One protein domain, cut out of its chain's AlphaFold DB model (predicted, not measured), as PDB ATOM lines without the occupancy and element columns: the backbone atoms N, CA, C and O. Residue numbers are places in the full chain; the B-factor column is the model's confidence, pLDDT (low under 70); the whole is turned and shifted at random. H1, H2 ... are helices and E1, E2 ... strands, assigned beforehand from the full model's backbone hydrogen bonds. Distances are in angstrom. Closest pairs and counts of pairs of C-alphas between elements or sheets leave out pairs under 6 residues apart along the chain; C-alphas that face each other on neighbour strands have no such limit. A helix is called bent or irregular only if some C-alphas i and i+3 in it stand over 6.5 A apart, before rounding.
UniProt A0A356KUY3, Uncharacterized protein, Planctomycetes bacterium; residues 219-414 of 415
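Overview. This is residues 219 to 414 of the 415 residues of an uncharacterized protein of Planctomycetes bacterium (UniProt A0A356KUY3). A long helix, H5, runs through the core, with a small sheet of three strands on one side of it and the long helix H7 crossing it on the other. H1 covers the edge strand E1 on the same face of the sheet as H5, H2 packs on H1, H5 and H7, and H6 with the long links before and after it makes a loop-rich end far from H2. The printed part has 196 residues with eight named helices and three named strands, in the order H1 H2 H3 E1 E2 E3 H4 H5 H6 H7 H8, and its class is mostly helix. The sheet is mixed, in the order E1 E3 E2. The whole is compact, with a radius of gyration of the C-alphas of 16.0 A, and spans 44 by 38 by 33 A.

Arrangement. In the sheet, E1, residues 262 to 265, is the parallel neighbour of E3, residues 284 to 287, with N 285 and O 262 within hydrogen-bond range at 2.8 A. E2, residues 278 to 281, forms an antiparallel hairpin with E3, and N 286 and O 279 are within range at 2.8 A. H5, residues 298 to 314, is on the sheet at a height of 8.0 A, over E2 and only just not over E3, on which 2 of its C-alphas fall; its line and that of E2 stand at 7 degrees on the local plane, along the strands. H1, residues 219 to 226, is on the same face at a height of 7.8 A over E1, from a local plane fitted to only just enough C-alphas, 6; these two layers are helices on one face of a sheet. H7, residues 378 to 395, touches H5 with residues 380 to 388 alone, at a steep tilt of 38 degrees, opposite ways; the closest C-alphas, of Asp 303 and Ile 384, are 6.2 A apart. H2, residues 230 to 239, touches H5 at Gln 232 and Pro 298, their closest C-alphas, 5.0 A apart. H2 also touches H7, the closest C-alphas being those of Ala 238 and Leu 391, 6.1 A apart. H1 and H2 form a helical hairpin and only just touch, with 3 pairs of C-alphas within 8 A, the closest those of Leu 223 and Ile 236 at 7.0 A. H8, residues 402 to 412, touches H7 at a steep tilt of 60 degrees, with the C-alphas of Val 385 and Phe 404 closest at 6.3 A. The helix packing is mostly crossed: leaving out H4 and H5, which touch only at the corner, 1 of the 5 pairs of helices that touch is at a shallow tilt. H3, residues 243 to 254, and H5 are near each other. H4, residues 292 to 296, and H5 touch only at the corner, and only just, with 3 pairs within 8 A; the C-alphas of His 294 and Leu 301 are closest at 5.0 A. H6, residues 352 to 361, is close to but not clearly touching H7, and apart from H5. Each O i to N i+4 pair is within hydrogen-bond range in H1, H2, H3, H4, H7 and H8, against 12 of 13 in H5 and 4 of 6 in H6.

Along the chain. H1 begins at C-alpha 219, (20.629, 23.191, 11.485). H5 measures 25.0 A from first to last C-alpha, H7 25.2 A, H3 16.4 A and H8 15.7 A. H6 is irregular, but only just: C-alphas 353 and 356 are 6.7 A apart. H8 ends at C-alpha 412, (57.547, 27.955, 17.927).

Size, cuts and confidence. The two C-alphas farthest apart, of Pro 230 and Ala 353, are 46.1 A apart. The printed part has no cut. The links E1 to E2, H5 to H6 and H6 to H7 are long, with 12, 37 and 16 residues. The mean pLDDT of the printed part is 89.4; residues 340 to 343 and 411 to 414 are under 70.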
ATOM      1  N   LEU A 219      19.403  22.541  11.014       91.50
ATOM      2  CA  LEU A 219      20.629  23.191  11.485       91.50
ATOM      3  C   LEU A 219      20.338  24.298  12.512       91.50
ATOM      4  O   LEU A 219      20.960  24.305  13.569       91.50
ATOM      5  N   ASP A 220      19.345  25.158  12.267       91.12
ATOM      6  CA  ASP A 220      18.931  26.204  13.218       91.12
ATOM      7  C   ASP A 220      18.537  25.603  14.575       91.12
ATOM      8  O   ASP A 220      19.067  25.986  15.621       91.12
ATOM      9  N   ARG A 221      17.676  24.575  14.549       92.94
ATOM     10  CA  ARG A 221      17.244  23.848  15.755       92.94
ATOM     11  C   ARG A 221      18.397  23.138  16.452       92.94
ATOM     12  O   ARG A 221      18.382  22.954  17.669       92.94
ATOM     13  N   PHE A 222      19.387  22.670  15.701       95.62
ATOM     14  CA  PHE A 222      20.586  22.079  16.280       95.62
ATOM     15  C   PHE A 222      21.437  23.127  17.003       95.62
ATOM     16  O   PHE A 222      21.715  22.945  18.188       95.62
ATOM     17  N   LEU A 223      21.761  24.246  16.347       94.50
ATOM     18  CA  LEU A 223      22.540  25.340  16.937       94.50
ATOM     19  C   LEU A 223      21.849  25.928  18.176       94.50
ATOM     20  O   LEU A 223      22.500  26.147  19.199       94.50
ATOM     21  N   GLY A 224      20.523  26.098  18.131       92.75
ATOM     22  CA  GLY A 224      19.732  26.537  19.284       92.75
ATOM     23  C   GLY A 224      19.840  25.591  20.487       92.75
ATOM     24  O   GLY A 224      19.931  26.046  21.627       92.75
ATOM     25  N   ARG A 225      19.916  24.271  20.252       95.00
ATOM     26  CA  ARG A 225      20.069  23.257  21.313       95.00
ATOM     27  C   ARG A 225      21.480  23.180  21.904       95.00
ATOM     28  O   ARG A 225      21.618  22.737  23.044       95.00
ATOM     29  N   LEU A 226      22.519  23.602  21.176       94.19
ATOM     30  CA  LEU A 226      23.889  23.666  21.706       94.19
ATOM     31  C   LEU A 226      24.046  24.749  22.781       94.19
ATOM     32  O   LEU A 226      24.825  24.597  23.722       94.19
ATOM     33  N   ALA A 227      23.292  25.838  22.654       89.69
ATOM     34  CA  ALA A 227      23.494  27.062  23.408       89.69
ATOM     35  C   ALA A 227      22.820  27.066  24.800       89.69
ATOM     36  O   ALA A 227      21.858  27.801  25.062       89.69
ATOM     37  N   ARG A 228      23.332  26.251  25.731       91.62
ATOM     38  CA  ARG A 228      22.707  26.037  27.053       91.62
ATOM     39  C   ARG A 228      22.937  27.192  28.029       91.62
ATOM     40  O   ARG A 228      22.023  27.560  28.768       91.62
ATOM     41  N   THR A 229      24.121  27.799  28.022       94.31
ATOM     42  CA  THR A 229      24.457  28.944  28.892       94.31
ATOM     43  C   THR A 229      24.325  30.287  28.155       94.31
ATOM     44  O   THR A 229      24.356  30.312  26.921       94.31
ATOM     45  N   PRO A 230      24.208  31.431  28.865       95.00
ATOM     46  CA  PRO A 230      24.240  32.751  28.227       95.00
ATOM     47  C   PRO A 230      25.500  32.981  27.378       95.00
ATOM     48  O   PRO A 230      25.410  33.511  26.273       95.00
ATOM     49  N   GLY A 231      26.660  32.516  27.857       94.81
ATOM     50  CA  GLY A 231      27.918  32.581  27.111       94.81
ATOM     51  C   GLY A 231      27.872  31.762  25.820       94.81
ATOM     52  O   GLY A 231      28.216  32.274  24.761       94.81
ATOM     53  N   GLN A 232      27.364  30.527  25.874       95.44
ATOM     54  CA  GLN A 232      27.201  29.690  24.679       95.44
ATOM     55  C   GLN A 232      26.215  30.305  23.676       95.44
ATOM     56  O   GLN A 232      26.495  30.298  22.482       95.44
ATOM     57  N   ARG A 233      25.107  30.909  24.134       94.94
ATOM     58  CA  ARG A 233      24.178  31.648  23.252       94.94
ATOM     59  C   ARG A 233      24.864  32.788  22.521       94.94
ATOM     60  O   ARG A 233      24.709  32.894  21.310       94.94
ATOM     61  N   LYS A 234      25.649  33.601  23.228       93.69
ATOM     62  CA  LYS A 234      26.365  34.724  22.616       93.69
ATOM     63  C   LYS A 234      27.465  34.255  21.651       93.69
ATOM     64  O   LYS A 234      27.600  34.842  20.583       93.69
ATOM     65  N   ALA A 235      28.184  33.177  21.973       95.25
ATOM     66  CA  ALA A 235      29.194  32.595  21.084       95.25
ATOM     67  C   ALA A 235      28.576  32.007  19.800       95.25
ATOM     68  O   ALA A 235      29.028  32.326  18.705       95.25
ATOM     69  N   ILE A 236      27.496  31.222  19.915       95.62
ATOM     70  CA  ILE A 236      26.784  30.662  18.755       95.62
ATOM     71  C   ILE A 236      26.123  31.766  17.921       95.62
ATOM     72  O   ILE A 236      26.196  31.724  16.698       95.62
ATOM     73  N   ALA A 237      25.522  32.784  18.545       91.81
ATOM     74  CA  ALA A 237      24.963  33.925  17.816       91.81
ATOM     75  C   ALA A 237      26.041  34.671  17.014       91.81
ATOM     76  O   ALA A 237      25.824  34.990  15.848       91.81
ATOM     77  N   ALA A 238      27.219  34.889  17.606       91.38
ATOM     78  CA  ALA A 238      28.340  35.491  16.897       91.38
ATOM     79  C   ALA A 238      28.818  34.595  15.734       91.38
ATOM     80  O   ALA A 238      28.995  35.100  14.623       91.38
ATOM     81  N   LEU A 239      28.934  33.276  15.948       95.62
ATOM     82  CA  LEU A 239      29.289  32.304  14.904       95.62
ATOM     83  C   LEU A 239      28.333  32.370  13.707       95.62
ATOM     84  O   LEU A 239      28.785  32.388  12.567       95.62
ATOM     85  N   ARG A 240      27.024  32.488  13.952       92.75
ATOM     86  CA  ARG A 240      25.997  32.592  12.899       92.75
ATOM     87  C   ARG A 240      26.107  33.839  12.018       92.75
ATOM     88  O   ARG A 240      25.453  33.902  10.989       92.75
ATOM     89  N   THR A 241      26.919  34.817  12.405       85.25
ATOM     90  CA  THR A 241      27.203  36.024  11.604       85.25
ATOM     91  C   THR A 241      28.622  36.028  11.028       85.25
ATOM     92  O   THR A 241      29.066  37.006  10.421       85.25
ATOM     93  N   HIS A 242      29.375  34.946  11.244       89.50
ATOM     94  CA  HIS A 242      30.746  34.822  10.776       89.50
ATOM     95  C   HIS A 242      30.772  34.420   9.290       89.50
ATOM     96  O   HIS A 242      30.162  33.407   8.945       89.50
ATOM     97  N   PRO A 243      31.499  35.135   8.404       82.31
ATOM     98  CA  PRO A 243      31.515  34.852   6.965       82.31
ATOM     99  C   PRO A 243      31.838  33.396   6.607       82.31
ATOM    100  O   PRO A 243      31.131  32.791   5.804       82.31
ATOM    101  N   ASP A 244      32.866  32.813   7.230       87.50
ATOM    102  CA  ASP A 244      33.264  31.429   6.932       87.50
ATOM    103  C   ASP A 244      32.204  30.412   7.381       87.50
ATOM    104  O   ASP A 244      31.954  29.426   6.691       87.50
ATOM    105  N   PHE A 245      31.504  30.682   8.489       94.38
ATOM    106  CA  PHE A 245      30.408  29.826   8.936       94.38
ATOM    107  C   PHE A 245      29.167  29.992   8.055       94.38
ATOM    108  O   PHE A 245      28.530  28.999   7.722       94.38
ATOM    109  N   LEU A 246      28.856  31.215   7.612       86.94
ATOM    110  CA  LEU A 246      27.761  31.474   6.673       86.94
ATOM    111  C   LEU A 246      27.953  30.730   5.345       86.94
ATOM    112  O   LEU A 246      26.976  30.246   4.780       86.94
ATOM    113  N   ARG A 247      29.195  30.587   4.861       85.31
ATOM    114  CA  ARG A 247      29.503  29.759   3.681       85.31
ATOM    115  C   ARG A 247      29.240  28.276   3.936       85.31
ATOM    116  O   ARG A 247      28.596  27.631   3.113       85.31
ATOM    117  N   ILE A 248      29.687  27.752   5.080       93.50
ATOM    118  CA  ILE A 248      29.408  26.364   5.490       93.50
ATOM    119  C   ILE A 248      27.898  26.124   5.579       93.50
ATOM    120  O   ILE A 248      27.382  25.148   5.039       93.50
ATOM    121  N   GLU A 249      27.180  27.027   6.241       91.50
ATOM    122  CA  GLU A 249      25.736  26.950   6.409       91.50
ATOM    123  C   GLU A 249      25.001  27.012   5.064       91.50
ATOM    124  O   GLU A 249      24.120  26.186   4.817       91.50
ATOM    125  N   ALA A 250      25.378  27.941   4.181       85.62
ATOM    126  CA  ALA A 250      24.801  28.054   2.846       85.62
ATOM    127  C   ALA A 250      25.016  26.771   2.031       85.62
ATOM    128  O   ALA A 250      24.050  26.248   1.477       85.62
ATOM    129  N   TYR A 251      26.237  26.222   2.034       89.06
ATOM    130  CA  TYR A 251      26.565  24.965   1.355       89.06
ATOM    131  C   TYR A 251      25.734  23.786   1.880       89.06
ATOM    132  O   TYR A 251      25.142  23.033   1.110       89.06
ATOM    133  N   LEU A 252      25.629  23.636   3.204       91.44
ATOM    134  CA  LEU A 252      24.848  22.555   3.814       91.44
ATOM    135  C   LEU A 252      23.344  22.676   3.536       91.44
ATOM    136  O   LEU A 252      22.655  21.660   3.439       91.44
ATOM    137  N   ARG A 253      22.821  23.904   3.425       87.56
ATOM    138  CA  ARG A 253      21.410  24.171   3.100       87.56
ATOM    139  C   ARG A 253      21.098  23.952   1.620       87.56
ATOM    140  O   ARG A 253      19.990  23.517   1.312       87.56
ATOM    141  N   SER A 254      22.036  24.268   0.727       83.00
ATOM    142  CA  SER A 254      21.879  24.095  -0.722       83.00
ATOM    143  C   SER A 254      22.228  22.687  -1.208       83.00
ATOM    144  O   SER A 254      21.985  22.371  -2.374       83.00
ATOM    145  N   TYR A 255      22.767  21.838  -0.327       85.19
ATOM    146  CA  TYR A 255      23.183  20.490  -0.677       85.19
ATOM    147  C   TYR A 255      22.023  19.675  -1.294       85.19
ATOM    148  O   TYR A 255      20.900  19.693  -0.768       85.19
ATOM    149  N   PRO A 256      22.253  18.951  -2.409       81.19
ATOM    150  CA  PRO A 256      21.207  18.178  -3.071       81.19
ATOM    151  C   PRO A 256      20.541  17.168  -2.127       81.19
ATOM    152  O   PRO A 256      21.208  16.344  -1.508       81.19
ATOM    153  N   GLY A 257      19.209  17.214  -2.036       80.69
ATOM    154  CA  GLY A 257      18.436  16.354  -1.132       80.69
ATOM    155  C   GLY A 257      18.225  16.923   0.277       80.69
ATOM    156  O   GLY A 257      17.597  16.263   1.103       80.69
ATOM    157  N   GLY A 258      18.673  18.156   0.540       82.69
ATOM    158  CA  GLY A 258      18.564  18.816   1.841       82.69
ATOM    159  C   GLY A 258      19.793  18.572   2.716       82.69
ATOM    160  O   GLY A 258      20.827  18.118   2.237       82.69
ATOM    161  N   LEU A 259      19.681  18.888   4.010       86.94
ATOM    162  CA  LEU A 259      20.801  18.776   4.946       86.94
ATOM    163  C   LEU A 259      21.334  17.326   4.974       86.94
ATOM    164  O   LEU A 259      20.622  16.444   5.460       86.94
ATOM    165  N   PRO A 260      22.583  17.069   4.548       90.06
ATOM    166  CA  PRO A 260      23.097  15.711   4.375       90.06
ATOM    167  C   PRO A 260      23.639  15.109   5.680       90.06
ATOM    168  O   PRO A 260      24.422  14.163   5.658       90.06
ATOM    169  N   LEU A 261      23.262  15.681   6.826       93.88
ATOM    170  CA  LEU A 261      23.806  15.363   8.140       93.88
ATOM    171  C   LEU A 261      22.682  15.082   9.130       93.88
ATOM    172  O   LEU A 261      21.722  15.850   9.245       93.88
ATOM    173  N   GLN A 262      22.851  14.035   9.933       96.00
ATOM    174  CA  GLN A 262      22.077  13.875  11.155       96.00
ATOM    175  C   GLN A 262      22.747  14.666  12.284       96.00
ATOM    176  O   GLN A 262      23.906  14.441  12.607       96.00
ATOM    177  N   LEU A 263      22.007  15.579  12.914       96.94
ATOM    178  CA  LEU A 263      22.542  16.466  13.950       96.94
ATOM    179  C   LEU A 263      22.054  16.058  15.348       96.94
ATOM    180  O   LEU A 263      20.843  16.034  15.609       96.94
ATOM    181  N   ARG A 264      22.983  15.767  16.268       97.12
ATOM    182  CA  ARG A 264      22.680  15.296  17.631       97.12
ATOM    183  C   ARG A 264      23.394  16.116  18.703       97.12
ATOM    184  O   ARG A 264      24.580  16.406  18.618       97.12
ATOM    185  N   VAL A 265      22.666  16.444  19.766       96.56
ATOM    186  CA  VAL A 265      23.221  17.064  20.974       96.56
ATOM    187  C   VAL A 265      23.156  16.024  22.080       96.56
ATOM    188  O   VAL A 265      22.057  15.628  22.468       96.56
ATOM    189  N   VAL A 266      24.309  15.557  22.560       95.94
ATOM    190  CA  VAL A 266      24.398  14.473  23.552       95.94
ATOM    191  C   VAL A 266      25.185  14.972  24.766       95.94
ATOM    192  O   VAL A 266      26.415  14.971  24.741       95.94
ATOM    193  N   PRO A 267      24.500  15.439  25.826       92.75
ATOM    194  CA  PRO A 267      25.143  15.769  27.094       92.75
ATOM    195  C   PRO A 267      25.877  14.559  27.679       92.75
ATOM    196  O   PRO A 267      25.288  13.484  27.780       92.75
ATOM    197  N   GLY A 268      27.136  14.738  28.077       89.75
ATOM    198  CA  GLY A 268      27.953  13.660  28.645       89.75
ATOM    199  C   GLY A 268      28.314  12.581  27.623       89.75
ATOM    200  O   GLY A 268      28.320  11.399  27.952       89.75
ATOM    201  N   LEU A 269      28.555  12.970  26.367       91.06
ATOM    202  CA  LEU A 269      29.006  12.064  25.311       91.06
ATOM    203  C   LEU A 269      30.276  11.325  25.749       91.06
ATOM    204  O   LEU A 269      31.322  11.943  25.927       91.06
ATOM    205  N   VAL A 270      30.203   9.999  25.842       89.12
ATOM    206  CA  VAL A 270      31.357   9.129  26.094       89.12
ATOM    207  C   VAL A 270      31.599   8.263  24.867       89.12
ATOM    208  O   VAL A 270      30.694   7.566  24.409       89.12
ATOM    209  N   ALA A 271      32.828   8.270  24.351       82.06
ATOM    210  CA  ALA A 271      33.245   7.375  23.277       82.06
ATOM    211  C   ALA A 271      34.632   6.799  23.568       82.06
ATOM    212  O   ALA A 271      35.576   7.519  23.908       82.06
ATOM    213  N   HIS A 272      34.751   5.477  23.421       78.00
ATOM    214  CA  HIS A 272      35.957   4.714  23.760       78.00
ATOM    215  C   HIS A 272      36.426   4.912  25.214       78.00
ATOM    216  O   HIS A 272      37.624   4.998  25.466       78.00
ATOM    217  N   GLY A 273      35.481   4.995  26.157       82.31
ATOM    218  CA  GLY A 273      35.769   5.114  27.592       82.31
ATOM    219  C   GLY A 273      36.195   6.508  28.062       82.31
ATOM    220  O   GLY A 273      36.523   6.661  29.233       82.31
ATOM    221  N   VAL A 274      36.174   7.517  27.185       82.44
ATOM    222  CA  VAL A 274      36.549   8.903  27.503       82.44
ATOM    223  C   VAL A 274      35.402   9.838  27.129       82.44
ATOM    224  O   VAL A 274      34.740   9.629  26.109       82.44
ATOM    225  N   GLU A 275      35.155  10.861  27.950       87.81
ATOM    226  CA  GLU A 275      34.217  11.927  27.596       87.81
ATOM    227  C   GLU A 275      34.759  12.701  26.385       87.81
ATOM    228  O   GLU A 275      35.904  13.154  26.374       87.81
ATOM    229  N   ARG A 276      33.950  12.815  25.331       89.19
ATOM    230  CA  ARG A 276      34.321  13.510  24.095       89.19
ATOM    231  C   ARG A 276      33.582  14.835  23.985       89.19
ATOM    232  O   ARG A 276      32.449  14.988  24.444       89.19
ATOM    233  N   TYR A 277      34.247  15.774  23.327       93.12
ATOM    234  CA  TYR A 277      33.719  17.099  23.026       93.12
ATOM    235  C   TYR A 277      32.683  16.998  21.895       93.12
ATOM    236  O   TYR A 277      31.576  17.532  22.005       93.12
ATOM    237  N   GLY A 278      33.017  16.239  20.848       94.06
ATOM    238  CA  GLY A 278      32.179  15.959  19.691       94.06
ATOM    239  C   GLY A 278      32.590  14.663  18.989       94.06
ATOM    240  O   GLY A 278      33.518  13.976  19.422       94.06
ATOM    241  N   THR A 279      31.817  14.284  17.974       93.31
ATOM    242  CA  THR A 279      32.187  13.258  16.997       93.31
ATOM    243  C   THR A 279      31.362  13.407  15.725       93.31
ATOM    244  O   THR A 279      30.142  13.608  15.778       93.31
ATOM    245  N   TYR A 280      32.013  13.223  14.587       94.00
ATOM    246  CA  TYR A 280      31.383  12.913  13.320       94.00
ATOM    247  C   TYR A 280      31.610  11.441  12.964       94.00
ATOM    248  O   TYR A 280      32.741  10.964  12.883       94.00
ATOM    249  N   SER A 281      30.526  10.700  12.736       91.94
ATOM    250  CA  SER A 281      30.603   9.312  12.275       91.94
ATOM    251  C   SER A 281      29.366   8.939  11.472       91.94
ATOM    252  O   SER A 281      28.242   9.234  11.881       91.94
ATOM    253  N   GLN A 282      29.575   8.290  10.323       89.44
ATOM    254  CA  GLN A 282      28.507   7.744   9.472       89.44
ATOM    255  C   GLN A 282      27.393   8.767   9.167       89.44
ATOM    256  O   GLN A 282      26.206   8.482   9.321       89.44
ATOM    257  N   GLY A 283      27.767   9.996   8.793       93.06
ATOM    258  CA  GLY A 283      26.806  11.064   8.488       93.06
ATOM    259  C   GLY A 283      26.146  11.713   9.711       93.06
ATOM    260  O   GLY A 283      25.280  12.572   9.548       93.06
ATOM    261  N   THR A 284      26.539  11.341  10.932       96.62
ATOM    262  CA  THR A 284      26.007  11.917  12.172       96.62
ATOM    263  C   THR A 284      27.035  12.823  12.835       96.62
ATOM    264  O   THR A 284      28.081  12.347  13.264       96.62
ATOM    265  N   LEU A 285      26.706  14.107  12.982       97.06
ATOM    266  CA  LEU A 285      27.466  15.074  13.772       97.06
ATOM    267  C   LEU A 285      26.860  15.160  15.175       97.06
ATOM    268  O   LEU A 285      25.686  15.509  15.343       97.06
ATOM    269  N   THR A 286      27.663  14.841  16.186       97.06
ATOM    270  CA  THR A 286      27.268  14.844  17.596       97.06
ATOM    271  C   THR A 286      28.148  15.790  18.401       97.06
ATOM    272  O   THR A 286      29.365  15.715  18.307       97.06
ATOM    273  N   ILE A 287      27.548  16.643  19.234       97.38
ATOM    274  CA  ILE A 287      28.277  17.578  20.111       97.38
ATOM    275  C   ILE A 287      27.805  17.422  21.559       97.38
ATOM    276  O   ILE A 287      26.603  17.284  21.820       97.38
ATOM    277  N   ASN A 288      28.745  17.488  22.504       95.62
ATOM    278  CA  ASN A 288      28.502  17.475  23.944       95.62
ATOM    279  C   ASN A 288      28.587  18.887  24.535       95.62
ATOM    280  O   ASN A 288      29.673  19.343  24.877       95.62
ATOM    281  N   PRO A 289      27.475  19.609  24.741       94.69
ATOM    282  CA  PRO A 289      27.535  20.986  25.233       94.69
ATOM    283  C   PRO A 289      27.812  21.096  26.744       94.69
ATOM    284  O   PRO A 289      27.889  22.213  27.260       94.69
ATOM    285  N   THR A 290      27.882  19.976  27.480       94.12
ATOM    286  CA  THR A 290      27.962  19.971  28.954       94.12
ATOM    287  C   THR A 290      29.335  19.681  29.527       94.12
ATOM    288  O   THR A 290      29.513  19.864  30.736       94.12
ATOM    289  N   ILE A 291      30.295  19.277  28.694       92.31
ATOM    290  CA  ILE A 291      31.671  19.089  29.145       92.31
ATOM    291  C   ILE A 291      32.190  20.385  29.793       92.31
ATOM    292  O   ILE A 291      31.758  21.494  29.444       92.31
ATOM    293  N   ALA A 292      33.019  20.259  30.831       93.00
ATOM    294  CA  ALA A 292      33.397  21.387  31.683       93.00
ATOM    295  C   ALA A 292      34.045  22.524  30.877       93.00
ATOM    296  O   ALA A 292      33.770  23.700  31.118       93.00
ATOM    297  N   GLU A 293      34.829  22.180  29.869       93.50
ATOM    298  CA  GLU A 293      35.553  23.097  29.003       93.50
ATOM    299  C   GLU A 293      34.603  23.928  28.139       93.50
ATOM    300  O   GLU A 293      34.752  25.147  28.101       93.50
ATOM    301  N   HIS A 294      33.537  23.338  27.584       94.62
ATOM    302  CA  HIS A 294      32.495  24.086  26.862       94.62
ATOM    303  C   HIS A 294      31.695  25.032  27.761       94.62
ATOM    304  O   HIS A 294      31.150  26.034  27.287       94.62
ATOM    305  N   ARG A 295      31.565  24.709  29.054       91.75
ATOM    306  CA  ARG A 295      30.889  25.578  30.030       91.75
ATOM    307  C   ARG A 295      31.783  26.738  30.459       91.75
ATOM    308  O   ARG A 295      31.309  27.868  30.535       91.75
ATOM    309  N   ASN A 296      33.057  26.451  30.711       95.25
ATOM    310  CA  ASN A 296      34.040  27.409  31.216       95.25
ATOM    311  C   ASN A 296      34.607  28.315  30.115       95.25
ATOM    312  O   ASN A 296      35.031  29.434  30.397       95.25
ATOM    313  N   ASN A 297      34.623  27.840  28.871       97.00
ATOM    314  CA  ASN A 297      35.027  28.595  27.698       97.00
ATOM    315  C   ASN A 297      34.064  28.299  26.533       97.00
ATOM    316  O   ASN A 297      34.266  27.332  25.803       97.00
ATOM    317  N   PRO A 298      33.028  29.132  26.311       96.62
ATOM    318  CA  PRO A 298      32.079  28.930  25.217       96.62
ATOM    319  C   PRO A 298      32.703  28.871  23.815       96.62
ATOM    320  O   PRO A 298      32.063  28.349  22.908       96.62
ATOM    321  N   GLN A 299      33.932  29.367  23.628       97.44
ATOM    322  CA  GLN A 299      34.644  29.217  22.358       97.44
ATOM    323  C   GLN A 299      35.088  27.774  22.095       97.44
ATOM    324  O   GLN A 299      35.128  27.382  20.939       97.44
ATOM    325  N   GLU A 300      35.325  26.944  23.119       96.75
ATOM    326  CA  GLU A 300      35.639  25.512  22.926       96.75
ATOM    327  C   GLU A 300      34.454  24.758  22.300       96.75
ATOM    328  O   GLU A 300      34.634  23.822  21.526       96.75
ATOM    329  N   LEU A 301      33.220  25.194  22.590       97.38
ATOM    330  CA  LEU A 301      32.026  24.650  21.939       97.38
ATOM    331  C   LEU A 301      31.997  25.004  20.446       97.38
ATOM    332  O   LEU A 301      31.597  24.177  19.629       97.38
ATOM    333  N   VAL A 302      32.397  26.232  20.099       97.88
ATOM    334  CA  VAL A 302      32.491  26.687  18.705       97.88
ATOM    335  C   VAL A 302      33.621  25.964  17.974       97.88
ATOM    336  O   VAL A 302      33.393  25.490  16.865       97.88
ATOM    337  N   ASP A 303      34.788  25.827  18.607       97.50
ATOM    338  CA  ASP A 303      35.930  25.037  18.124       97.50
ATOM    339  C   ASP A 303      35.486  23.623  17.757       97.50
ATOM    340  O   ASP A 303      35.546  23.226  16.596       97.50
ATOM    341  N   THR A 304      34.891  22.920  18.723       97.00
ATOM    342  CA  THR A 304      34.389  21.558  18.538       97.00
ATOM    343  C   THR A 304      33.355  21.483  17.419       97.00
ATOM    344  O   THR A 304      33.407  20.583  16.587       97.00
ATOM    345  N   LEU A 305      32.409  22.425  17.355       97.94
ATOM    346  CA  LEU A 305      31.419  22.446  16.278       97.94
ATOM    347  C   LEU A 305      32.081  22.585  14.899       97.94
ATOM    348  O   LEU A 305      31.712  21.859  13.979       97.94
ATOM    349  N   LEU A 306      33.038  23.503  14.747       97.94
ATOM    350  CA  LEU A 306      33.754  23.707  13.486       97.94
ATOM    351  C   LEU A 306      34.617  22.496  13.125       97.94
ATOM    352  O   LEU A 306      34.610  22.078  11.971       97.94
ATOM    353  N   HIS A 307      35.299  21.910  14.106       97.31
ATOM    354  CA  HIS A 307      36.085  20.691  13.957       97.31
ATOM    355  C   HIS A 307      35.240  19.547  13.379       97.31
ATOM    356  O   HIS A 307      35.565  18.998  12.325       97.31
ATOM    357  N   GLU A 308      34.099  19.240  14.002       97.06
ATOM    358  CA  GLU A 308      33.224  18.165  13.516       97.06
ATOM    359  C   GLU A 308      32.545  18.514  12.184       97.06
ATOM    360  O   GLU A 308      32.285  17.628  11.367       97.06
ATOM    361  N   LEU A 309      32.267  19.797  11.924       97.81
ATOM    362  CA  LEU A 309      31.766  20.241  10.621       97.81
ATOM    363  C   LEU A 309      32.804  20.054   9.512       97.81
ATOM    364  O   LEU A 309      32.417  19.710   8.399       97.81
ATOM    365  N   ILE A 310      34.098  20.235   9.789       97.38
ATOM    366  CA  ILE A 310      35.165  19.983   8.810       97.38
ATOM    367  C   ILE A 310      35.174  18.506   8.405       97.38
ATOM    368  O   ILE A 310      35.126  18.219   7.209       97.38
ATOM    369  N   HIS A 311      35.129  17.579   9.368       96.06
ATOM    370  CA  HIS A 311      34.978  16.147   9.073       96.06
ATOM    371  C   HIS A 311      33.727  15.860   8.246       96.06
ATOM    372  O   HIS A 311      33.781  15.166   7.229       96.06
ATOM    373  N   ALA A 312      32.596  16.434   8.664       96.25
ATOM    374  CA  ALA A 312      31.322  16.241   7.995       96.25
ATOM    375  C   ALA A 312      31.352  16.709   6.538       96.25
ATOM    376  O   ALA A 312      30.859  16.003   5.666       96.25
ATOM    377  N   LEU A 313      31.937  17.878   6.273       96.50
ATOM    378  CA  LEU A 313      32.053  18.446   4.932       96.50
ATOM    379  C   LEU A 313      33.008  17.641   4.055       96.50
ATOM    380  O   LEU A 313      32.680  17.386   2.901       96.50
ATOM    381  N   LEU A 314      34.162  17.222   4.581       95.50
ATOM    382  CA  LEU A 314      35.134  16.439   3.815       95.50
ATOM    383  C   LEU A 314      34.598  15.058   3.420       95.50
ATOM    384  O   LEU A 314      34.911  14.583   2.333       95.50
ATOM    385  N   ALA A 315      33.738  14.460   4.249       94.44
ATOM    386  CA  ALA A 315      33.074  13.195   3.944       94.44
ATOM    387  C   ALA A 315      31.980  13.300   2.862       94.44
ATOM    388  O   ALA A 315      31.531  12.276   2.341       94.44
ATOM    389  N   LEU A 316      31.526  14.512   2.522       92.94
ATOM    390  CA  LEU A 316      30.581  14.719   1.429       92.94
ATOM    391  C   LEU A 316      31.321  14.762   0.085       92.94
ATOM    392  O   LEU A 316      32.407  15.338  -0.009       92.94
ATOM    393  N   PRO A 317      30.720  14.232  -0.995       89.56
ATOM    394  CA  PRO A 317      31.155  14.536  -2.350       89.56
ATOM    395  C   PRO A 317      31.356  16.042  -2.533       89.56
ATOM    396  O   PRO A 317      30.464  16.837  -2.224       89.56
ATOM    397  N   ARG A 318      32.525  16.437  -3.049       87.81
ATOM    398  CA  ARG A 318      32.787  17.837  -3.384       87.81
ATOM    399  C   ARG A 318      31.835  18.261  -4.495       87.81
ATOM    400  O   ARG A 318      31.967  17.810  -5.631       87.81
ATOM    401  N   ALA A 319      30.879  19.107  -4.145       83.75
ATOM    402  CA  ALA A 319      30.010  19.784  -5.086       83.75
ATOM    403  C   ALA A 319      30.497  21.222  -5.311       83.75
ATOM    404  O   ALA A 319      31.394  21.727  -4.637       83.75
ATOM    405  N   GLU A 320      29.891  21.880  -6.285       77.75
ATOM    406  CA  GLU A 320      29.987  23.325  -6.467       77.75
ATOM    407  C   GLU A 320      29.700  24.090  -5.162       77.75
ATOM    408  O   GLU A 320      28.824  23.698  -4.389       77.75
ATOM    409  N   GLY A 321      30.448  25.170  -4.916       81.12
ATOM    410  CA  GLY A 321      30.328  25.974  -3.697       81.12
ATOM    411  C   GLY A 321      30.927  25.328  -2.441       81.12
ATOM    412  O   GLY A 321      30.606  25.752  -1.329       81.12
ATOM    413  N   PHE A 322      31.770  24.293  -2.586       89.00
ATOM    414  CA  PHE A 322      32.423  23.630  -1.453       89.00
ATOM    415  C   PHE A 322      33.177  24.647  -0.572       89.00
ATOM    416  O   PHE A 322      34.055  25.352  -1.074       89.00
ATOM    417  N   PRO A 323      32.875  24.735   0.737       89.88
ATOM    418  CA  PRO A 323      33.257  25.896   1.539       89.88
ATOM    419  C   PRO A 323      34.673  25.808   2.124       89.88
ATOM    420  O   PRO A 323      35.145  26.783   2.705       89.88
ATOM    421  N   LEU A 324      35.346  24.655   2.019       92.56
ATOM    422  CA  LEU A 324      36.679  24.444   2.591       92.56
ATOM    423  C   LEU A 324      37.774  24.595   1.532       92.56
ATOM    424  O   LEU A 324      37.626  24.139   0.398       92.56
ATOM    425  N   GLY A 325      38.898  25.199   1.930       86.88
ATOM    426  CA  GLY A 325      40.103  25.267   1.101       86.88
ATOM    427  C   GLY A 325      40.734  23.884   0.871       86.88
ATOM    428  O   GLY A 325      40.520  22.967   1.667       86.88
ATOM    429  N   PRO A 326      41.510  23.693  -0.212       87.19
ATOM    430  CA  PRO A 326      42.193  22.426  -0.496       87.19
ATOM    431  C   PRO A 326      43.188  21.992   0.594       87.19
ATOM    432  O   PRO A 326      43.467  20.803   0.720       87.19
ATOM    433  N   GLU A 327      43.708  22.935   1.374       88.12
ATOM    434  CA  GLU A 327      44.624  22.733   2.495       88.12
ATOM    435  C   GLU A 327      43.932  22.301   3.796       88.12
ATOM    436  O   GLU A 327      44.606  21.837   4.717       88.12
ATOM    437  N   VAL A 328      42.608  22.456   3.891       94.06
ATOM    438  CA  VAL A 328      41.807  22.045   5.049       94.06
ATOM    439  C   VAL A 328      41.481  20.565   4.901       94.06
ATOM    440  O   VAL A 328      40.620  20.186   4.107       94.06
ATOM    441  N   LEU A 329      42.185  19.724   5.659       94.56
ATOM    442  CA  LEU A 329      42.040  18.271   5.597       94.56
ATOM    443  C   LEU A 329      41.841  17.683   6.989       94.56
ATOM    444  O   LEU A 329      42.313  18.217   7.996       94.56
ATOM    445  N   ASP A 330      41.203  16.522   7.010       94.62
ATOM    446  CA  ASP A 330      41.261  15.603   8.127       94.62
ATOM    447  C   ASP A 330      42.176  14.418   7.811       94.62
ATOM    448  O   ASP A 330      42.695  14.267   6.705       94.62
ATOM    449  N   SER A 331      42.392  13.569   8.804       93.25
ATOM    450  CA  SER A 331      43.272  12.410   8.692       93.25
ATOM    451  C   SER A 331      42.847  11.371   7.653       93.25
ATOM    452  O   SER A 331      43.704  10.676   7.112       93.25
ATOM    453  N   SER A 332      41.551  11.266   7.348       91.81
ATOM    454  CA  SER A 332      41.025  10.318   6.356       91.81
ATOM    455  C   SER A 332      41.155  10.849   4.928       91.81
ATOM    456  O   SER A 332      41.216  10.066   3.977       91.81
ATOM    457  N   HIS A 333      41.224  12.171   4.777       92.94
ATOM    458  CA  HIS A 333      41.330  12.857   3.491       92.94
ATOM    459  C   HIS A 333      42.756  13.328   3.171       92.94
ATOM    460  O   HIS A 333      42.995  13.845   2.078       92.94
ATOM    461  N   ASP A 334      43.713  13.114   4.075       93.88
ATOM    462  CA  ASP A 334      45.110  13.467   3.857       93.88
ATOM    463  C   ASP A 334      45.857  12.393   3.043       93.88
ATOM    464  O   ASP A 334      45.989  11.241   3.480       93.88
ATOM    465  N   PRO A 335      46.377  12.730   1.847       91.88
ATOM    466  CA  PRO A 335      47.081  11.774   1.001       91.88
ATOM    467  C   PRO A 335      48.345  11.197   1.653       91.88
ATOM    468  O   PRO A 335      48.704  10.063   1.329       91.88
ATOM    469  N   HIS A 336      48.992  11.918   2.576       90.19
ATOM    470  CA  HIS A 336      50.185  11.445   3.287       90.19
ATOM    471  C   HIS A 336      49.873  10.378   4.340       90.19
ATOM    472  O   HIS A 336      50.775   9.657   4.770       90.19
ATOM    473  N   LEU A 337      48.607  10.260   4.742       90.56
ATOM    474  CA  LEU A 337      48.150   9.307   5.750       90.56
ATOM    475  C   LEU A 337      47.436   8.088   5.151       90.56
ATOM    476  O   LEU A 337      46.995   7.200   5.887       90.56
ATOM    477  N   ARG A 338      47.343   7.991   3.818       83.69
ATOM    478  CA  ARG A 338      46.687   6.861   3.142       83.69
ATOM    479  C   ARG A 338      47.280   5.523   3.584       83.69
ATOM    480  O   ARG A 338      48.470   5.271   3.434       83.69
ATOM    481  N   GLY A 339      46.416   4.652   4.107       74.69
ATOM    482  CA  GLY A 339      46.785   3.313   4.573       74.69
ATOM    483  C   GLY A 339      47.474   3.267   5.941       74.69
ATOM    484  O   GLY A 339      47.769   2.175   6.416       74.69
ATOM    485  N   ALA A 340      47.706   4.413   6.589       66.06
ATOM    486  CA  ALA A 340      48.459   4.485   7.839       66.06
ATOM    487  C   ALA A 340      47.592   4.601   9.104       66.06
ATOM    488  O   ALA A 340      48.140   4.542  10.205       66.06
ATOM    489  N   VAL A 341      46.271   4.796   8.993       66.06
ATOM    490  CA  VAL A 341      45.475   5.282  10.133       66.06
ATOM    491  C   VAL A 341      44.037   4.769  10.177       66.06
ATOM    492  O   VAL A 341      43.347   4.674   9.166       66.06
ATOM    493  N   GLY A 342      43.586   4.484  11.400       62.72
ATOM    494  CA  GLY A 342      42.179   4.528  11.794       62.72
ATOM    495  C   GLY A 342      41.954   5.735  12.712       62.72
ATOM    496  O   GLY A 342      42.892   6.175  13.372       62.72
ATOM    497  N   SER A 343      40.731   6.266  12.759       67.50
ATOM    498  CA  SER A 343      40.348   7.286  13.744       67.50
ATOM    499  C   SER A 343      39.915   6.605  15.057       67.50
ATOM    500  O   SER A 343      39.160   5.628  15.002       67.50
ATOM    501  N   PRO A 344      40.393   7.046  16.240       77.38
ATOM    502  CA  PRO A 344      41.293   8.180  16.476       77.38
ATOM    503  C   PRO A 344      42.768   7.871  16.163       77.38
ATOM    504  O   PRO A 344      43.208   6.722  16.263       77.38
ATOM    505  N   LEU A 345      43.546   8.922  15.873       87.69
ATOM    506  CA  LEU A 345      44.986   8.874  15.591       87.69
ATOM    507  C   LEU A 345      45.837   8.556  16.836       87.69
ATOM    508  O   LEU A 345      46.575   9.401  17.347       87.69
ATOM    509  N   ARG A 346      45.744   7.319  17.333       89.62
ATOM    510  CA  ARG A 346      46.465   6.868  18.533       89.62
ATOM    511  C   ARG A 346      47.961   6.711  18.271       89.62
ATOM    512  O   ARG A 346      48.357   5.877  17.455       89.62
ATOM    513  N   ARG A 347      48.800   7.405  19.041       89.81
ATOM    514  CA  ARG A 347      50.275   7.356  18.974       89.81
ATOM    515  C   ARG A 347      50.829   5.936  19.000       89.81
ATOM    516  O   ARG A 347      51.733   5.625  18.239       89.81
ATOM    517  N   SER A 348      50.255   5.063  19.826       88.75
ATOM    518  CA  SER A 348      50.690   3.666  19.965       88.75
ATOM    519  C   SER A 348      50.396   2.782  18.749       88.75
ATOM    520  O   SER A 348      50.916   1.672  18.671       88.75
ATOM    521  N   ARG A 349      49.555   3.240  17.814       87.88
ATOM    522  CA  ARG A 349      49.147   2.491  16.614       87.88
ATOM    523  C   ARG A 349      49.688   3.086  15.318       87.88
ATOM    524  O   ARG A 349      49.469   2.509  14.258       87.88
ATOM    525  N   ILE A 350      50.364   4.229  15.394       87.94
ATOM    526  CA  ILE A 350      50.882   4.937  14.228       87.94
ATOM    527  C   ILE A 350      52.314   4.465  13.941       87.94
ATOM    528  O   ILE A 350      53.142   4.447  14.855       87.94
ATOM    529  N   PRO A 351      52.648   4.113  12.686       88.31
ATOM    530  CA  PRO A 351      54.019   3.788  12.310       88.31
ATOM    531  C   PRO A 351      54.974   4.949  12.606       88.31
ATOM    532  O   PRO A 351      54.670   6.099  12.292       88.31
ATOM    533  N   LEU A 352      56.171   4.657  13.125       86.25
ATOM    534  CA  LEU A 352      57.165   5.681  13.481       86.25
ATOM    535  C   LEU A 352      57.491   6.637  12.317       86.25
ATOM    536  O   LEU A 352      57.686   7.829  12.530       86.25
ATOM    537  N   ALA A 353      57.476   6.131  11.079       86.38
ATOM    538  CA  ALA A 353      57.691   6.924   9.868       86.38
ATOM    539  C   ALA A 353      56.644   8.040   9.659       86.38
ATOM    540  O   ALA A 353      56.936   9.038   9.006       86.38
ATOM    541  N   VAL A 354      55.445   7.887  10.227       90.19
ATOM    542  CA  VAL A 354      54.317   8.825  10.105       90.19
ATOM    543  C   VAL A 354      54.232   9.769  11.311       90.19
ATOM    544  O   VAL A 354      53.693  10.867  11.196       90.19
ATOM    545  N   VAL A 355      54.818   9.399  12.457       90.44
ATOM    546  CA  VAL A 355      54.800  10.208  13.691       90.44
ATOM    547  C   VAL A 355      55.344  11.616  13.447       90.44
ATOM    548  O   VAL A 355      54.665  12.583  13.776       90.44
ATOM    549  N   ARG A 356      56.506  11.742  12.790       89.88
ATOM    550  CA  ARG A 356      57.103  13.055  12.488       89.88
ATOM    551  C   ARG A 356      56.167  13.934  11.653       89.88
ATOM    552  O   ARG A 356      56.063  15.130  11.901       89.88
ATOM    553  N   TYR A 357      55.474  13.339  10.682       92.06
ATOM    554  CA  TYR A 357      54.501  14.049   9.855       92.06
ATOM    555  C   TYR A 357      53.314  14.541  10.698       92.06
ATOM    556  O   TYR A 357      52.945  15.711  10.633       92.06
ATOM    557  N   LEU A 358      52.756  13.688  11.560       92.56
ATOM    558  CA  LEU A 358      51.652  14.076  12.439       92.56
ATOM    559  C   LEU A 358      52.059  15.124  13.481       92.56
ATOM    560  O   LEU A 358      51.271  16.018  13.772       92.56
ATOM    561  N   GLU A 359      53.278  15.078  14.011       90.56
ATOM    562  CA  GLU A 359      53.798  16.118  14.910       90.56
ATOM    563  C   GLU A 359      53.879  17.483  14.214       90.56
ATOM    564  O   GLU A 359      53.498  18.501  14.797       90.56
ATOM    565  N   GLN A 360      54.310  17.499  12.951       88.25
ATOM    566  CA  GLN A 360      54.436  18.718  12.152       88.25
ATOM    567  C   GLN A 360      53.075  19.255  11.685       88.25
ATOM    568  O   GLN A 360      52.832  20.462  11.740       88.25
ATOM    569  N   HIS A 361      52.164  18.380  11.256       90.06
ATOM    570  CA  HIS A 361      50.951  18.786  10.540       90.06
ATOM    571  C   HIS A 361      49.659  18.666  11.350       90.06
ATOM    572  O   HIS A 361      48.714  19.385  11.043       90.06
ATOM    573  N   TYR A 362      49.610  17.865  12.414       91.81
ATOM    574  CA  TYR A 362      48.400  17.652  13.217       91.81
ATOM    575  C   TYR A 362      48.601  18.126  14.664       91.81
ATOM    576  O   TYR A 362      47.902  19.029  15.116       91.81
ATOM    577  N   GLY A 363      49.607  17.629  15.380       90.44
ATOM    578  CA  GLY A 363      49.807  17.936  16.800       90.44
ATOM    579  C   GLY A 363      48.879  17.130  17.730       90.44
ATOM    580  O   GLY A 363      48.159  16.239  17.279       90.44
ATOM    581  N   PRO A 364      48.926  17.365  19.054       89.62
ATOM    582  CA  PRO A 364      48.213  16.540  20.033       89.62
ATOM    583  C   PRO A 364      46.691  16.755  20.001       89.62
ATOM    584  O   PRO A 364      46.214  17.859  19.751       89.62
ATOM    585  N   SER A 365      45.921  15.708  20.311       86.38
ATOM    586  CA  SER A 365      44.460  15.800  20.468       86.38
ATOM    587  C   SER A 365      44.072  16.664  21.671       86.38
ATOM    588  O   SER A 365      44.734  16.616  22.705       86.38
ATOM    589  N   ALA A 366      42.956  17.394  21.576       81.00
ATOM    590  CA  ALA A 366      42.397  18.151  22.700       81.00
ATOM    591  C   ALA A 366      41.872  17.237  23.823       81.00
ATOM    592  O   ALA A 366      42.059  17.526  25.001       81.00
ATOM    593  N   SER A 367      41.247  16.113  23.457       76.19
ATOM    594  CA  SER A 367      40.597  15.209  24.420       76.19
ATOM    595  C   SER A 367      41.555  14.214  25.084       76.19
ATOM    596  O   SER A 367      41.286  13.764  26.192       76.19
ATOM    597  N   ASN A 368      42.669  13.866  24.430       83.50
ATOM    598  CA  ASN A 368      43.678  12.953  24.978       83.50
ATOM    599  C   ASN A 368      45.088  13.286  24.442       83.50
ATOM    600  O   ASN A 368      45.647  12.542  23.632       83.50
ATOM    601  N   PRO A 369      45.686  14.419  24.859       85.19
ATOM    602  CA  PRO A 369      46.932  14.938  24.283       85.19
ATOM    603  C   PRO A 369      48.162  14.053  24.519       85.19
ATOM    604  O   PRO A 369      49.189  14.258  23.864       85.19
ATOM    605  N   SER A 370      48.102  13.107  25.462       86.50
ATOM    606  CA  SER A 370      49.165  12.139  25.759       86.50
ATOM    607  C   SER A 370      49.153  10.928  24.830       86.50
ATOM    608  O   SER A 370      50.223  10.399  24.527       86.50
ATOM    609  N   GLU A 371      47.985  10.511  24.346       89.12
ATOM    610  CA  GLU A 371      47.851   9.268  23.575       89.12
ATOM    611  C   GLU A 371      47.463   9.494  22.117       89.12
ATOM    612  O   GLU A 371      47.822   8.671  21.276       89.12
ATOM    613  N   ASP A 372      46.789  10.598  21.800       89.94
ATOM    614  CA  ASP A 372      46.186  10.830  20.489       89.94
ATOM    615  C   ASP A 372      46.785  12.080  19.817       89.94
ATOM    616  O   ASP A 372      47.084  13.092  20.466       89.94
ATOM    617  N   PHE A 373      46.931  12.034  18.494       91.81
ATOM    618  CA  PHE A 373      47.010  13.241  17.671       91.81
ATOM    619  C   PHE A 373      45.600  13.778  17.409       91.81
ATOM    620  O   PHE A 373      44.625  13.025  17.458       91.81
ATOM    621  N   THR A 374      45.476  15.077  17.135       92.00
ATOM    622  CA  THR A 374      44.242  15.577  16.514       92.00
ATOM    623  C   THR A 374      44.117  14.972  15.122       92.00
ATOM    624  O   THR A 374      45.116  14.643  14.492       92.00
ATOM    625  N   ASP A 375      42.895  14.792  14.657       92.62
ATOM    626  CA  ASP A 375      42.527  14.209  13.374       92.62
ATOM    627  C   ASP A 375      42.217  15.256  12.302       92.62
ATOM    628  O   ASP A 375      41.847  14.875  11.194       92.62
ATOM    629  N   ILE A 376      42.471  16.541  12.571       94.38
ATOM    630  CA  ILE A 376      42.469  17.620  11.577       94.38
ATOM    631  C   ILE A 376      43.860  18.240  11.403       94.38
ATOM    632  O   ILE A 376      44.613  18.440  12.363       94.38
ATOM    633  N   ASN A 377      44.222  18.558  10.163       93.81
ATOM    634  CA  ASN A 377      45.556  19.054   9.843       93.81
ATOM    635  C   ASN A 377      45.748  20.535  10.240       93.81
ATOM    636  O   ASN A 377      44.874  21.195  10.809       93.81
ATOM    637  N   GLY A 378      46.922  21.089   9.936       90.38
ATOM    638  CA  GLY A 378      47.266  22.473  10.248       90.38
ATOM    639  C   GLY A 378      46.365  23.489   9.546       90.38
ATOM    640  O   GLY A 378      46.017  24.484  10.168       90.38
ATOM    641  N   GLY A 379      45.958  23.238   8.296       89.50
ATOM    642  CA  GLY A 379      45.051  24.124   7.556       89.50
ATOM    643  C   GLY A 379      43.684  24.235   8.227       89.50
ATOM    644  O   GLY A 379      43.209  25.338   8.494       89.50
ATOM    645  N   ALA A 380      43.106  23.096   8.609       94.69
ATOM    646  CA  ALA A 380      41.856  23.040   9.360       94.69
ATOM    647  C   ALA A 380      41.946  23.766  10.711       94.69
ATOM    648  O   ALA A 380      41.090  24.584  11.044       94.69
ATOM    649  N   GLN A 381      43.019  23.534  11.469       94.06
ATOM    650  CA  GLN A 381      43.222  24.203  12.754       94.06
ATOM    651  C   GLN A 381      43.367  25.720  12.608       94.06
ATOM    652  O   GLN A 381      42.854  26.464  13.440       94.06
ATOM    653  N   ARG A 382      44.038  26.194  11.551       89.75
ATOM    654  CA  ARG A 382      44.171  27.631  11.285       89.75
ATOM    655  C   ARG A 382      42.829  28.274  10.952       89.75
ATOM    656  O   ARG A 382      42.514  29.306  11.538       89.75
ATOM    657  N   MET A 383      42.010  27.615  10.127       93.19
ATOM    658  CA  MET A 383      40.637  28.051   9.858       93.19
ATOM    659  C   MET A 383      39.825  28.194  11.154       93.19
ATOM    660  O   MET A 383      39.160  29.212  11.347       93.19
ATOM    661  N   ILE A 384      39.906  27.223  12.069       95.44
ATOM    662  CA  ILE A 384      39.223  27.301  13.370       95.44
ATOM    663  C   ILE A 384      39.757  28.477  14.205       95.44
ATOM    664  O   ILE A 384      38.964  29.260  14.730       95.44
ATOM    665  N   VAL A 385      41.084  28.644  14.297       93.56
ATOM    666  CA  VAL A 385      41.713  29.764  15.024       93.56
ATOM    667  C   VAL A 385      41.254  31.113  14.495       93.56
ATOM    668  O   VAL A 385      40.921  31.981  15.302       93.56
ATOM    669  N   LYS A 386      41.209  31.290  13.169       89.94
ATOM    670  CA  LYS A 386      40.691  32.510  12.544       89.94
ATOM    671  C   LYS A 386      39.282  32.803  13.044       89.94
ATOM    672  O   LYS A 386      39.047  33.870  13.607       89.94
ATOM    673  N   VAL A 387      38.366  31.841  12.886       93.19
ATOM    674  CA  VAL A 387      36.963  32.028  13.277       93.19
ATOM    675  C   VAL A 387      36.877  32.403  14.756       93.19
ATOM    676  O   VAL A 387      36.244  33.393  15.106       93.19
ATOM    677  N   ILE A 388      37.558  31.676  15.640       95.31
ATOM    678  CA  ILE A 388      37.513  31.951  17.082       95.31
ATOM    679  C   ILE A 388      38.108  33.322  17.421       95.31
ATOM    680  O   ILE A 388      37.543  34.030  18.255       95.31
ATOM    681  N   ARG A 389      39.209  33.731  16.782       91.44
ATOM    682  CA  ARG A 389      39.822  35.052  16.995       91.44
ATOM    683  C   ARG A 389      38.858  36.174  16.602       91.44
ATOM    684  O   ARG A 389      38.652  37.099  17.391       91.44
ATOM    685  N   ASP A 390      38.211  36.051  15.448       86.81
ATOM    686  CA  ASP A 390      37.214  37.016  14.973       86.81
ATOM    687  C   ASP A 390      35.993  37.065  15.904       86.81
ATOM    688  O   ASP A 390      35.476  38.141  16.229       86.81
ATOM    689  N   LEU A 391      35.551  35.908  16.402       91.94
ATOM    690  CA  LEU A 391      34.460  35.825  17.372       91.94
ATOM    691  C   LEU A 391      34.833  36.410  18.732       91.94
ATOM    692  O   LEU A 391      33.988  37.063  19.349       91.94
ATOM    693  N   LEU A 392      36.060  36.217  19.214       90.75
ATOM    694  CA  LEU A 392      36.548  36.822  20.456       90.75
ATOM    695  C   LEU A 392      36.587  38.346  20.343       90.75
ATOM    696  O   LEU A 392      36.078  39.025  21.237       90.75
ATOM    697  N   ALA A 393      37.093  38.874  19.224       83.25
ATOM    698  CA  ALA A 393      37.141  40.311  18.963       83.25
ATOM    699  C   ALA A 393      35.742  40.955  18.956       83.25
ATOM    700  O   ALA A 393      35.564  42.057  19.473       83.25
ATOM    701  N   ARG A 394      34.733  40.259  18.413       80.19
ATOM    702  CA  ARG A 394      33.355  40.774  18.301       80.19
ATOM    703  C   ARG A 394      32.509  40.545  19.552       80.19
ATOM    704  O   ARG A 394      31.753  41.418  19.968       80.19
ATOM    705  N   SER A 395      32.574  39.345  20.123       86.12
ATOM    706  CA  SER A 395      31.664  38.920  21.193       86.12
ATOM    707  C   SER A 395      32.214  39.177  22.592       86.12
ATOM    708  O   SER A 395      31.419  39.283  23.529       86.12
ATOM    709  N   GLN A 396      33.541  39.254  22.755       91.00
ATOM    710  CA  GLN A 396      34.215  39.295  24.058       91.00
ATOM    711  C   GLN A 396      33.799  38.137  24.991       91.00
ATOM    712  O   GLN A 396      33.783  38.281  26.212       91.00
ATOM    713  N   VAL A 397      33.394  36.990  24.429       92.69
ATOM    714  CA  VAL A 397      32.983  35.805  25.196       92.69
ATOM    715  C   VAL A 397      34.034  34.717  25.107       92.69
ATOM    716  O   VAL A 397      34.354  34.261  24.014       92.69
ATOM    717  N   GLY A 398      34.451  34.212  26.267       94.56
ATOM    718  CA  GLY A 398      35.388  33.100  26.367       94.56
ATOM    719  C   GLY A 398      36.839  33.553  26.233       94.56
ATOM    720  O   GLY A 398      37.186  34.674  26.598       94.56
ATOM    721  N   ARG A 399      37.687  32.645  25.766       96.06
ATOM    722  CA  ARG A 399      39.124  32.840  25.546       96.06
ATOM    723  C   ARG A 399      39.603  31.927  24.420       96.06
ATOM    724  O   ARG A 399      38.845  31.073  23.961       96.06
ATOM    725  N   GLU A 400      40.858  32.085  24.023       94.06
ATOM    726  CA  GLU A 400      41.531  31.175  23.094       94.06
ATOM    727  C   GLU A 400      41.380  29.713  23.528       94.06
ATOM    728  O   GLU A 400      41.400  29.394  24.725       94.06
ATOM    729  N   THR A 401      41.184  28.836  22.547       93.56
ATOM    730  CA  THR A 401      40.884  27.419  22.763       93.56
ATOM    731  C   THR A 401      42.130  26.544  22.707       93.56
ATOM    732  O   THR A 401      43.238  27.012  22.420       93.56
ATOM    733  N   LEU A 402      41.983  25.248  22.981       88.94
ATOM    734  CA  LEU A 402      43.100  24.300  22.928       88.94
ATOM    735  C   LEU A 402      43.793  24.251  21.555       88.94
ATOM    736  O   LEU A 402      45.012  24.055  21.503       88.94
ATOM    737  N   VAL A 403      43.069  24.503  20.459       88.50
ATOM    738  CA  VAL A 403      43.653  24.522  19.109       88.50
ATOM    739  C   VAL A 403      44.689  25.646  18.921       88.50
ATOM    740  O   VAL A 403      45.675  25.448  18.208       88.50
ATOM    741  N   PHE A 404      44.552  26.780  19.627       88.19
ATOM    742  CA  PHE A 404      45.546  27.868  19.605       88.19
ATOM    743  C   PHE A 404      46.887  27.374  20.139       88.19
ATOM    744  O   PHE A 404      47.911  27.496  19.469       88.19
ATOM    745  N   ARG A 405      46.867  26.711  21.300       84.19
ATOM    746  CA  ARG A 405      48.074  26.165  21.943       84.19
ATOM    747  C   ARG A 405      48.784  25.146  21.051       84.19
ATOM    748  O   ARG A 405      50.012  25.072  21.048       84.19
ATOM    749  N   ASN A 406      48.021  24.358  20.292       80.75
ATOM    750  CA  ASN A 406      48.567  23.391  19.342       80.75
ATOM    751  C   ASN A 406      49.255  24.066  18.153       80.75
ATOM    752  O   ASN A 406      50.304  23.602  17.702       80.75
ATOM    753  N   LEU A 407      48.684  25.152  17.634       82.81
ATOM    754  CA  LEU A 407      49.312  25.939  16.575       82.81
ATOM    755  C   LEU A 407      50.552  26.684  17.074       82.81
ATOM    756  O   LEU A 407      51.599  26.581  16.442       82.81
ATOM    757  N   GLU A 408      50.488  27.344  18.231       78.31
ATOM    758  CA  GLU A 408      51.625  28.070  18.816       78.31
ATOM    759  C   GLU A 408      52.838  27.171  19.061       78.31
ATOM    760  O   GLU A 408      53.961  27.530  18.700       78.31
ATOM    761  N   ARG A 409      52.623  25.971  19.620       75.94
ATOM    762  CA  ARG A 409      53.702  24.993  19.835       75.94
ATOM    763  C   ARG A 409      54.391  24.597  18.533       75.94
ATOM    764  O   ARG A 409      55.607  24.432  18.526       75.94
ATOM    765  N   ARG A 410      53.638  24.468  17.436       74.88
ATOM    766  CA  ARG A 410      54.194  24.125  16.120       74.88
ATOM    767  C   ARG A 410      54.946  25.293  15.502       74.88
ATOM    768  O   ARG A 410      56.072  25.106  15.061       74.88
ATOM    769  N   SER A 411      54.378  26.496  15.540       67.62
ATOM    770  CA  SER A 411      55.033  27.702  15.017       67.62
ATOM    771  C   SER A 411      56.304  28.066  15.794       67.62
ATOM    772  O   SER A 411      57.246  28.604  15.220       67.62
ATOM    773  N   GLY A 412      56.359  27.755  17.093       56.81
ATOM    774  CA  GLY A 412      57.547  27.955  17.927       56.81
ATOM    775  C   GLY A 412      58.655  26.915  17.719       56.81
ATOM    776  O   GLY A 412      59.818  27.236  17.947       56.81
ATOM    777  N   ALA A 413      58.320  25.702  17.267       49.19
ATOM    778  CA  ALA A 413      59.274  24.608  17.051       49.19
ATOM    779  C   ALA A 413      60.058  24.705  15.725       49.19
ATOM    780  O   ALA A 413      60.960  23.905  15.496       49.19
ATOM    781  N   VAL A 414      59.723  25.668  14.855       40.62
ATOM    782  CA  VAL A 414      60.379  25.906  13.550       40.62
ATOM    783  C   VAL A 414      61.433  27.033  13.633       40.62
ATOM    784  O   VAL A 414      61.875  27.545  12.611       40.62
TER     785      VAL A 414